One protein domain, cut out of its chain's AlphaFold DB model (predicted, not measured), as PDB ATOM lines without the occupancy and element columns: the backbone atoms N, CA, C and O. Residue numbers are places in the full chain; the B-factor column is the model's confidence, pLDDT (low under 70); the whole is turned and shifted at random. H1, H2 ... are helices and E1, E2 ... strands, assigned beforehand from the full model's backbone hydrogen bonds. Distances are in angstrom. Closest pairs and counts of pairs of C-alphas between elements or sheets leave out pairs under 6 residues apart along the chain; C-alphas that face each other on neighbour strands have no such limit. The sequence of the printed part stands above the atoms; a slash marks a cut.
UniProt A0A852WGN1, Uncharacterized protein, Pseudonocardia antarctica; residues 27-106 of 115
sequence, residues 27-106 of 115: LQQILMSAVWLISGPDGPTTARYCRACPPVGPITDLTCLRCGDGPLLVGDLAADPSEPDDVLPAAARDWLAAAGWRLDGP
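What this domain is: This is residues 27 to 106 of the 115 residues of an uncharacterized protein of Pseudonocardia antarctica (UniProt A0A852WGN1). A small, twisted four-stranded sheet has helix H2 across one face, while helix H1 lies off the sheet at one end. The 80 printed residues run H1 E1 E2 E3 E4 H2; the mixed sheet has the order E2 E1 E4 E3. The class is mixed, helices and strands, with under half of the residues in named elements. The whole is compact, radius of gyration of the C-alphas 12.5 A, spanning 33 by 29 by 25 A.

How they stand to each other: H1, residues 27 to 33, is not on the sheet. E1, residues 36 to 40, and E2, residues 43 to 47, form an antiparallel hairpin, with N 38 and O 45 2.8 A apart. E3, residues 59 to 61, and E4, residues 72 to 74, form another, with N 60 and O 73 2.9 A apart. E4 is parallel to E1, with N 37 and O 72 2.8 A apart. H2, residues 90 to 98, is on the sheet at a height of 9.2 A, across the strands, at 64 degrees to E1 on the local plane. Its closest C-alphas to E2 are Trp 95 and Pro 44, 6.7 A. In H1 and H2 every O i to N i+4 pair is within hydrogen-bond range.

Where its parts are: H1 begins at C-alpha 27 (-26.938, 58.280, -39.081) and spans 10.0 A, E1 11.7 A, E2 12.9 A, E3 6.6 A and E4 6.5 A. H2 spans 12.0 A, ending at C-alpha 98 (-26.708, 27.070, -38.442).

The domain as a whole: The printed part has no cut. The links E2 to E3 and E4 to H2 are long. Residues 84 to 86 have pLDDT under 70.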
ATOM      1  N   LEU A  27     -25.877  58.906 -39.870       89.75
ATOM      2  CA  LEU A  27     -26.938  58.280 -39.081       89.75
ATOM      3  C   LEU A  27     -27.569  57.131 -39.874       89.75
ATOM      4  O   LEU A  27     -27.801  56.054 -39.330       89.75
ATOM      5  N   GLN A  28     -27.796  57.323 -41.171       90.25
ATOM      6  CA  GLN A  28     -28.293  56.263 -42.036       90.25
ATOM      7  C   GLN A  28     -27.287  55.113 -42.195       90.25
ATOM      8  O   GLN A  28     -27.721  53.966 -42.249       90.25
ATOM      9  N   GLN A  29     -25.976  55.382 -42.202       90.88
ATOM     10  CA  GLN A  29     -24.942  54.333 -42.173       90.88
ATOM     11  C   GLN A  29     -25.044  53.477 -40.902       90.88
ATOM     12  O   GLN A  29     -25.020  52.253 -40.994       90.88
ATOM     13  N   ILE A  30     -25.219  54.108 -39.735       90.19
ATOM     14  CA  ILE A  30     -25.389  53.410 -38.448       90.19
ATOM     15  C   ILE A  30     -26.682  52.584 -38.440       90.19
ATOM     16  O   ILE A  30     -26.693  51.437 -38.012       90.19
ATOM     17  N   LEU A  31     -27.787  53.119 -38.957       89.25
ATOM     18  CA  LEU A  31     -29.036  52.355 -39.043       89.25
ATOM     19  C   LEU A  31     -28.916  51.165 -40.006       89.25
ATOM     20  O   LEU A  31     -29.448  50.093 -39.738       89.25
ATOM     21  N   MET A  32     -28.196  51.338 -41.115       92.44
ATOM     22  CA  MET A  32     -27.988  50.292 -42.119       92.44
ATOM     23  C   MET A  32     -26.907  49.280 -41.731       92.44
ATOM     24  O   MET A  32     -26.770  48.259 -42.409       92.44
ATOM     25  N   SER A  33     -26.139  49.518 -40.661       91.00
ATOM     26  CA  SER A  33     -25.252  48.491 -40.112       91.00
ATOM     27  C   SER A  33     -26.015  47.414 -39.345       91.00
ATOM     28  O   SER A  33     -25.490  46.310 -39.219       91.00
ATOM     29  N   ALA A  34     -27.246  47.697 -38.900       92.19
ATOM     30  CA  ALA A  34     -28.120  46.698 -38.299       92.19
ATOM     31  C   ALA A  34     -28.491  45.618 -39.324       92.19
ATOM     32  O   ALA A  34     -28.973  45.909 -40.426       92.19
ATOM     33  N   VAL A  35     -28.272  44.362 -38.944       93.56
ATOM     34  CA  VAL A  35     -28.646  43.197 -39.746       93.56
ATOM     35  C   VAL A  35     -30.051  42.769 -39.354       93.56
ATOM     36  O   VAL A  35     -30.349  42.607 -38.178       93.56
ATOM     37  N   TRP A  36     -30.911  42.561 -40.340       96.12
ATOM     38  CA  TRP A  36     -32.272  42.081 -40.147       96.12
ATOM     39  C   TRP A  36     -32.365  40.635 -40.601       96.12
ATOM     40  O   TRP A  36     -31.941  40.333 -41.713       96.12
ATOM     41  N   LEU A  37     -32.937  39.755 -39.784       96.75
ATOM     42  CA  LEU A  37     -33.316  38.411 -40.200       96.75
ATOM     43  C   LEU A  37     -34.769  38.439 -40.685       96.75
ATOM     44  O   LEU A  37     -35.684  38.731 -39.915       96.75
ATOM     45  N   ILE A  38     -34.963  38.147 -41.968       95.56
ATOM     46  CA  ILE A  38     -36.248  38.228 -42.668       95.56
ATOM     47  C   ILE A  38     -36.622  36.879 -43.281       95.56
ATOM     48  O   ILE A  38     -35.750  36.069 -43.604       95.56
ATOM     49  N   SER A  39     -37.912  36.658 -43.518       93.69
ATOM     50  CA  SER A  39     -38.380  35.526 -44.322       93.69
ATOM     51  C   SER A  39     -38.018  35.730 -45.798       93.69
ATOM     52  O   SER A  39     -38.320  36.774 -46.379       93.69
ATOM     53  N   GLY A  40     -37.381  34.732 -46.407       91.12
ATOM     54  CA  GLY A  40     -37.072  34.670 -47.835       91.12
ATOM     55  C   GLY A  40     -37.764  33.489 -48.530       91.12
ATOM     56  O   GLY A  40     -38.363  32.643 -47.862       91.12
ATOM     57  N   PRO A  41     -37.691  33.411 -49.871       88.81
ATOM     58  CA  PRO A  41     -38.346  32.357 -50.651       88.81
ATOM     59  C   PRO A  41     -37.810  30.951 -50.339       88.81
ATOM     60  O   PRO A  41     -38.582  29.997 -50.334       88.81
ATOM     61  N   ASP A  42     -36.518  30.838 -50.023       90.94
ATOM     62  CA  ASP A  42     -35.839  29.577 -49.694       90.94
ATOM     63  C   ASP A  42     -35.642  29.386 -48.176       90.94
ATOM     64  O   ASP A  42     -34.885  28.521 -47.737       90.94
ATOM     65  N   GLY A  43     -36.305  30.213 -47.361       91.75
ATOM     66  CA  GLY A  43     -36.146  30.258 -45.910       91.75
ATOM     67  C   GLY A  43     -35.568  31.584 -45.405       91.75
ATOM     68  O   GLY A  43     -35.445  32.546 -46.170       91.75
ATOM     69  N   PRO A  44     -35.255  31.674 -44.099       96.19
ATOM     70  CA  PRO A  44     -34.756  32.904 -43.496       96.19
ATOM     71  C   PRO A  44     -33.450  33.388 -44.133       96.19
ATOM     72  O   PRO A  44     -32.563  32.598 -44.458       96.19
ATOM     73  N   THR A  45     -33.318  34.701 -44.291       95.00
ATOM     74  CA  THR A  45     -32.127  35.350 -44.849       95.00
ATOM     75  C   THR A  45     -31.871  36.695 -44.179       95.00
ATOM     76  O   THR A  45     -32.739  37.237 -43.497       95.00
ATOM     77  N   THR A  46     -30.674  37.249 -44.359       94.50
ATOM     78  CA  THR A  46     -30.306  38.551 -43.799       94.50
ATOM     79  C   THR A  46     -30.503  39.682 -44.796       94.50
ATOM     80  O   THR A  46     -30.172  39.527 -45.969       94.50
ATOM     81  N   ALA A  47     -30.938  40.842 -44.314       95.00
ATOM     82  CA  ALA A  47     -31.037  42.071 -45.093       95.00
ATOM     83  C   ALA A  47     -30.643  43.301 -44.264       95.00
ATOM     84  O   ALA A  47     -30.570  43.263 -43.035       95.00
ATOM     85  N   ARG A  48     -30.403  44.417 -44.947       94.69
ATOM     86  CA  ARG A  48     -30.134  45.739 -44.384       94.69
ATOM     87  C   ARG A  48     -31.080  46.748 -45.011       94.69
ATOM     88  O   ARG A  48     -31.265  46.798 -46.229       94.69
ATOM     89  N   TYR A  49     -31.656  47.597 -44.171       94.69
ATOM     90  CA  TYR A  49     -32.668  48.551 -44.602       94.69
ATOM     91  C   TYR A  49     -32.301  49.974 -44.237       94.69
ATOM     92  O   TYR A  49     -31.810  50.268 -43.151       94.69
ATOM     93  N   CYS A  50     -32.598  50.882 -45.158       93.81
ATOM     94  CA  CYS A  50     -32.555  52.300 -44.874       93.81
ATOM     95  C   CYS A  50     -33.743  52.705 -43.982       93.81
ATOM     96  O   CYS A  50     -34.763  52.017 -43.939       93.81
ATOM     97  N   ARG A  51     -33.659  53.878 -43.339       90.69
ATOM     98  CA  ARG A  51     -34.712  54.418 -42.452       90.69
ATOM     99  C   ARG A  51     -36.125  54.490 -43.053       90.69
ATOM    100  O   ARG A  51     -37.093  54.542 -42.310       90.69
ATOM    101  N   ALA A  52     -36.238  54.554 -44.381       91.88
ATOM    102  CA  ALA A  52     -37.517  54.650 -45.089       91.88
ATOM    103  C   ALA A  52     -38.069  53.282 -45.522       91.88
ATOM    104  O   ALA A  52     -39.207  53.187 -45.968       91.88
ATOM    105  N   CYS A  53     -37.258  52.230 -45.421       94.19
ATOM    106  CA  CYS A  53     -37.591  50.892 -45.880       94.19
ATOM    107  C   CYS A  53     -37.640  49.812 -44.786       94.19
ATOM    108  O   CYS A  53     -37.613  48.645 -45.196       94.19
ATOM    109  N   PRO A  54     -37.702  50.113 -43.466       90.31
ATOM    110  CA  PRO A  54     -37.682  49.052 -42.473       90.31
ATOM    111  C   PRO A  54     -38.854  48.087 -42.708       90.31
ATOM    112  O   PRO A  54     -39.903  48.476 -43.242       90.31
ATOM    113  N   PRO A  55     -38.671  46.802 -42.386       90.12
ATOM    114  CA  PRO A  55     -39.742  45.833 -42.461       90.12
ATOM    115  C   PRO A  55     -40.814  46.181 -41.418       90.12
ATOM    116  O   PRO A  55     -40.543  46.840 -40.416       90.12
ATOM    117  N   VAL A  56     -42.049  45.776 -41.697       88.25
ATOM    118  CA  VAL A  56     -43.204  46.014 -40.822       88.25
ATOM    119  C   VAL A  56     -43.517  44.720 -40.082       88.25
ATOM    120  O   VAL A  56     -43.391  43.645 -40.666       88.25
ATOM    121  N   GLY A  57     -43.954  44.826 -38.830       87.62
ATOM    122  CA  GLY A  57     -44.365  43.688 -38.013       87.62
ATOM    123  C   GLY A  57     -43.755  43.730 -36.613       87.62
ATOM    124  O   GLY A  57     -43.110  44.723 -36.265       87.62
ATOM    125  N   PRO A  58     -43.964  42.672 -35.811       91.00
ATOM    126  CA  PRO A  58     -43.229  42.493 -34.567       91.00
ATOM    127  C   PRO A  58     -41.731  42.432 -34.861       91.00
ATOM    128  O   PRO A  58     -41.314  41.887 -35.886       91.00
ATOM    129  N   ILE A  59     -40.941  43.020 -33.967       92.44
ATOM    130  CA  ILE A  59     -39.483  43.028 -34.045       92.44
ATOM    131  C   ILE A  59     -38.952  42.477 -32.731       92.44
ATOM    132  O   ILE A  59     -39.310  42.975 -31.664       92.44
ATOM    133  N   THR A  60     -38.072  41.487 -32.820       93.50
ATOM    134  CA  THR A  60     -37.328  40.958 -31.678       93.50
ATOM    135  C   THR A  60     -35.854  41.277 -31.856       93.50
ATOM    136  O   THR A  60     -35.250  40.912 -32.865       93.50
ATOM    137  N   ASP A  61     -35.278  41.962 -30.874       92.81
ATOM    138  CA  ASP A  61     -33.842  42.221 -30.806       92.81
ATOM    139  C   ASP A  61     -33.135  41.007 -30.193       92.81
ATOM    140  O   ASP A  61     -33.274  40.727 -28.999       92.81
ATOM    141  N   LEU A  62     -32.403  40.254 -31.019       93.00
ATOM    142  CA  LEU A  62     -31.541  39.192 -30.519       93.00
ATOM    143  C   LEU A  62     -30.168  39.769 -30.200       93.00
ATOM    144  O   LEU A  62     -29.284  39.825 -31.050       93.00
ATOM    145  N   THR A  63     -29.957  40.103 -28.937       93.62
ATOM    146  CA  THR A  63     -28.695  40.684 -28.493       93.62
ATOM    147  C   THR A  63     -27.721  39.618 -27.988       93.62
ATOM    148  O   THR A  63     -28.034  38.814 -27.106       93.62
ATOM    149  N   CYS A  64     -26.482  39.625 -28.482       94.62
ATOM    150  CA  CYS A  64     -25.417  38.821 -27.898       94.62
ATOM    151  C   CYS A  64     -25.054  39.342 -26.502       94.62
ATOM    152  O   CYS A  64     -24.614  40.477 -26.341       94.62
ATOM    153  N   LEU A  65     -25.078  38.460 -25.502       94.56
ATOM    154  CA  LEU A  65     -24.727  38.786 -24.115       94.56
ATOM    155  C   LEU A  65     -23.253  39.187 -23.897       94.56
ATOM    156  O   LEU A  65     -22.870  39.525 -22.780       94.56
ATOM    157  N   ARG A  66     -22.393  39.084 -24.918       94.06
ATOM    158  CA  ARG A  66     -20.952  39.384 -24.826       94.06
ATOM    159  C   ARG A  66     -20.595  40.718 -25.467       94.06
ATOM    160  O   ARG A  66     -19.941  41.524 -24.818       94.06
ATOM    161  N   CYS A  67     -20.993  40.931 -26.719       94.25
ATOM    162  CA  CYS A  67     -20.681  42.159 -27.454       94.25
ATOM    163  C   CYS A  67     -21.835  43.167 -27.501       94.25
ATOM    164  O   CYS A  67     -21.593  44.313 -27.857       94.25
ATOM    165  N   GLY A  68     -23.060  42.766 -27.149       91.56
ATOM    166  CA  GLY A  68     -24.243  43.619 -27.277       91.56
ATOM    167  C   GLY A  68     -24.758  43.772 -28.712       91.56
ATOM    168  O   GLY A  68     -25.630  44.598 -28.942       91.56
ATOM    169  N   ASP A  69     -24.226  43.005 -29.666       91.69
ATOM    170  CA  ASP A  69     -24.614  43.051 -31.080       91.69
ATOM    171  C   ASP A  69     -25.484  41.844 -31.456       91.69
ATOM    172  O   ASP A  69     -25.426  40.797 -30.799       91.69
ATOM    173  N   GLY A  70     -26.253  41.964 -32.532       92.06
ATOM    174  CA  GLY A  70     -26.985  40.858 -33.122       92.06
ATOM    175  C   GLY A  70     -28.069  41.298 -34.102       92.06
ATOM    176  O   GLY A  70     -28.269  42.492 -34.334       92.06
ATOM    177  N   PRO A  71     -28.723  40.330 -34.761       95.06
ATOM    178  CA  PRO A  71     -29.725  40.628 -35.762       95.06
ATOM    179  C   PRO A  71     -31.066  41.028 -35.137       95.06
ATOM    180  O   PRO A  71     -31.465  40.532 -34.086       95.06
ATOM    181  N   LEU A  72     -31.807  41.854 -35.870       95.50
ATOM    182  CA  LEU A  72     -33.210  42.156 -35.611       95.50
ATOM    183  C   LEU A  72     -34.088  41.162 -36.372       95.50
ATOM    184  O   LEU A  72     -34.047  41.105 -37.601       95.50
ATOM    185  N   LEU A  73     -34.878  40.368 -35.660       95.50
ATOM    186  CA  LEU A  73     -35.802  39.401 -36.246       95.50
ATOM    187  C   LEU A  73     -37.148  40.083 -36.464       95.50
ATOM    188  O   LEU A  73     -37.585  40.848 -35.607       95.50
ATOM    189  N   VAL A  74     -37.811  39.823 -37.592       95.12
ATOM    190  CA  VAL A  74     -39.068  40.501 -37.937       95.12
ATOM    191  C   VAL A  74     -40.156  39.543 -38.406       95.12
ATOM    192  O   VAL A  74     -39.877  38.524 -39.039       95.12
ATOM    193  N   GLY A  75     -41.410  39.908 -38.138       92.38
ATOM    194  CA  GLY A  75     -42.583  39.190 -38.637       92.38
ATOM    195  C   GLY A  75     -42.656  37.781 -38.058       92.38
ATOM    196  O   GLY A  75     -42.475  37.608 -36.859       92.38
ATOM    197  N   ASP A  76     -42.852  36.780 -38.915       91.25
ATOM    198  CA  ASP A  76     -42.980  35.366 -38.519       91.25
ATOM    199  C   ASP A  76     -41.684  34.750 -37.959       91.25
ATOM    200  O   ASP A  76     -41.661  33.577 -37.593       91.25
ATOM    201  N   LEU A  77     -40.585  35.511 -37.942       93.94
ATOM    202  CA  LEU A  77     -39.321  35.127 -37.312       93.94
ATOM    203  C   LEU A  77     -39.116  35.800 -35.953       93.94
ATOM    204  O   LEU A  77     -38.234  35.378 -35.211       93.94
ATOM    205  N   ALA A  78     -39.888  36.839 -35.634       93.69
ATOM    206  CA  ALA A  78     -39.867  37.463 -34.319       93.69
ATOM    207  C   ALA A  78     -40.550  36.555 -33.282       93.69
ATOM    208  O   ALA A  78     -41.356  35.691 -33.629       93.69
ATOM    209  N   ALA A  79     -40.215  36.748 -32.008       90.25
ATOM    210  CA  ALA A  79     -40.908  36.101 -30.903       90.25
ATOM    211  C   ALA A  79     -42.393  36.494 -30.900       90.25
ATOM    212  O   ALA A  79     -42.735  37.657 -31.145       90.25
ATOM    213  N   ASP A  80     -43.267  35.528 -30.613       83.81
ATOM    214  CA  ASP A  80     -44.686  35.808 -30.421       83.81
ATOM    215  C   ASP A  80     -44.889  36.430 -29.029       83.81
ATOM    216  O   ASP A  80     -44.600  35.771 -28.028       83.81
ATOM    217  N   PRO A  81     -45.403  37.671 -28.933       75.56
ATOM    218  CA  PRO A  81     -45.639  38.326 -27.647       75.56
ATOM    219  C   PRO A  81     -46.743  37.655 -26.811       75.56
ATOM    220  O   PRO A  81     -46.949  38.025 -25.656       75.56
ATOM    221  N   SER A  82     -47.491  36.715 -27.390       78.94
ATOM    222  CA  SER A  82     -48.547  35.954 -26.717       78.94
ATOM    223  C   SER A  82     -48.008  34.716 -25.996       78.94
ATOM    224  O   SER A  82     -48.702  34.170 -25.137       78.94
ATOM    225  N   GLU A  83     -46.791  34.274 -26.324       75.50
ATOM    226  CA  GLU A  83     -46.165  33.092 -25.735       75.50
ATOM    227  C   GLU A  83     -45.288  33.488 -24.529       75.50
ATOM    228  O   GLU A  83     -44.512  34.441 -24.609       75.50
ATOM    229  N   PRO A  84     -45.362  32.765 -23.397       63.59
ATOM    230  CA  PRO A  84     -44.817  33.216 -22.109       63.59
ATOM    231  C   PRO A  84     -43.281  33.211 -21.954       63.59
ATOM    232  O   PRO A  84     -42.799  33.428 -20.846       63.59
ATOM    233  N   ASP A  85     -42.503  33.013 -23.017       68.88
ATOM    234  CA  ASP A  85     -41.041  32.838 -22.931       68.88
ATOM    235  C   ASP A  85     -40.259  33.521 -24.074       68.88
ATOM    236  O   ASP A  85     -39.106  33.168 -24.324       68.88
ATOM    237  N   ASP A  86     -40.874  34.467 -24.805       69.56
ATOM    238  CA  ASP A  86     -40.262  35.124 -25.979       69.56
ATOM    239  C   ASP A  86     -39.606  34.099 -26.932       69.56
ATOM    240  O   ASP A  86     -38.509  34.286 -27.475       69.56
ATOM    241  N   VAL A  87     -40.261  32.942 -27.085       83.12
ATOM    242  CA  VAL A  87     -39.680  31.799 -27.783       83.12
ATOM    243  C   VAL A  87     -39.592  32.129 -29.261       83.12
ATOM    244  O   VAL A  87     -40.597  32.336 -29.939       83.12
ATOM    245  N   LEU A  88     -38.364  32.125 -29.778       89.56
ATOM    246  CA  LEU A  88     -38.146  32.319 -31.201       89.56
ATOM    247  C   LEU A  88     -38.787  31.176 -32.015       89.56
ATOM    248  O   LEU A  88     -38.625  30.001 -31.654       89.56
ATOM    249  N   PRO A  89     -39.431  31.487 -33.150       92.12
ATOM    250  CA  PRO A  89     -39.936  30.498 -34.093       92.12
ATOM    251  C   PRO A  89     -38.847  29.514 -34.535       92.12
ATOM    252  O   PRO A  89     -37.679  29.883 -34.683       92.12
ATOM    253  N   ALA A  90     -39.228  28.260 -34.802       92.06
ATOM    254  CA  ALA A  90     -38.282  27.199 -35.169       92.06
ATOM    255  C   ALA A  90     -37.388  27.589 -36.359       92.06
ATOM    256  O   ALA A  90     -36.173  27.435 -36.284       92.06
ATOM    257  N   ALA A  91     -37.961  28.206 -37.398       93.44
ATOM    258  CA  ALA A  91     -37.207  28.668 -38.564       93.44
ATOM    259  C   ALA A  91     -36.101  29.676 -38.198       93.44
ATOM    260  O   ALA A  91     -34.981  29.575 -38.696       93.44
ATOM    261  N   ALA A  92     -36.390  30.621 -37.296       94.81
ATOM    262  CA  ALA A  92     -35.396  31.571 -36.812       94.81
ATOM    263  C   ALA A  92     -34.316  30.867 -35.977       94.81
ATOM    264  O   ALA A  92     -33.125  31.114 -36.170       94.81
ATOM    265  N   ARG A  93     -34.718  29.952 -35.084       94.00
ATOM    266  CA  ARG A  93     -33.795  29.186 -34.233       94.00
ATOM    267  C   ARG A  93     -32.828  28.339 -35.051       94.00
ATOM    268  O   ARG A  93     -31.626  28.386 -34.797       94.00
ATOM    269  N   ASP A  94     -33.341  27.604 -36.030       94.88
ATOM    270  CA  ASP A  94     -32.552  26.721 -36.887       94.88
ATOM    271  C   ASP A  94     -31.557  27.519 -37.727       94.88
ATOM    272  O   ASP A  94     -30.377  27.169 -37.796       94.88
ATOM    273  N   TRP A  95     -32.002  28.642 -38.298       95.56
ATOM    274  CA  TRP A  95     -31.123  29.530 -39.050       95.56
ATOM    275  C   TRP A  95     -30.007  30.103 -38.171       95.56
ATOM    276  O   TRP A  95     -28.834  30.042 -38.538       95.56
ATOM    277  N   LEU A  96     -30.342  30.612 -36.981       95.06
ATOM    278  CA  LEU A  96     -29.366  31.178 -36.047       95.06
ATOM    279  C   LEU A  96     -28.354  30.123 -35.586       95.06
ATOM    280  O   LEU A  96     -27.150  30.388 -35.563       95.06
ATOM    281  N   ALA A  97     -28.824  28.919 -35.256       94.25
ATOM    282  CA  ALA A  97     -27.968  27.804 -34.871       94.25
ATOM    283  C   ALA A  97     -27.021  27.397 -36.012       94.25
ATOM    284  O   ALA A  97     -25.825  27.211 -35.771       94.25
ATOM    285  N   ALA A  98     -27.519  27.329 -37.252       94.31
ATOM    286  CA  ALA A  98     -26.708  27.070 -38.442       94.31
ATOM    287  C   ALA A  98     -25.683  28.187 -38.707       94.31
ATOM    288  O   ALA A  98     -24.545  27.904 -39.079       94.31
ATOM    289  N   ALA A  99     -26.042  29.444 -38.427       92.56
ATOM    290  CA  ALA A  99     -25.134  30.591 -38.443       92.56
ATOM    291  C   ALA A  99     -24.143  30.606 -37.256       92.56
ATOM    292  O   ALA A  99     -23.296  31.495 -37.160       92.56
ATOM    293  N   GLY A 100     -24.218  29.627 -36.348       93.75
ATOM    294  CA  GLY A 100     -23.265  29.420 -35.258       93.75
ATOM    295  C   GLY A 100     -23.646  30.063 -33.924       93.75
ATOM    296  O   GLY A 100     -22.868  29.949 -32.964       93.75
ATOM    297  N   TRP A 101     -24.826  30.683 -33.823       94.19
ATOM    298  CA  TRP A 101     -25.334  31.228 -32.566       94.19
ATOM    299  C   TRP A 101     -25.605  30.123 -31.544       94.19
ATOM    300  O   TRP A 101     -26.035  29.016 -31.872       94.19
ATOM    301  N   ARG A 102     -25.384  30.437 -30.266       93.25
ATOM    302  CA  ARG A 102     -25.941  29.668 -29.145       93.25
ATOM    303  C   ARG A 102     -27.116  30.455 -28.590       93.25
ATOM    304  O   ARG A 102     -26.898  31.606 -28.243       93.25
ATOM    305  N   LEU A 103     -28.303  29.855 -28.507       89.75
ATOM    306  CA  LEU A 103     -29.540  30.553 -28.123       89.75
ATOM    307  C   LEU A 103     -29.851  30.463 -26.624       89.75
ATOM    308  O   LEU A 103     -30.403  31.406 -26.068       89.75
ATOM    309  N   ASP A 104     -29.401  29.408 -25.940       85.56
ATOM    310  CA  ASP A 104     -29.419  29.341 -24.475       85.56
ATOM    311  C   ASP A 104     -28.336  30.276 -23.909       85.56
ATOM    312  O   ASP A 104     -27.138  29.951 -23.870       85.56
ATOM    313  N   GLY A 105     -28.757  31.496 -23.560       87.44
ATOM    314  CA  GLY A 105     -27.861  32.616 -23.278       87.44
ATOM    315  C   GLY A 105     -27.188  33.117 -24.565       87.44
ATOM    316  O   GLY A 105     -26.052  32.688 -24.840       87.44
ATOM    317  N   PRO A 106     -27.863  34.001 -25.337       91.19
ATOM    318  CA  PRO A 106     -27.520  34.319 -26.718       91.19
ATOM    319  C   PRO A 106     -26.072  34.777 -26.885       91.19
ATOM    320  O   PRO A 106     -25.639  35.778 -26.312       91.19
TER     321      PRO A 106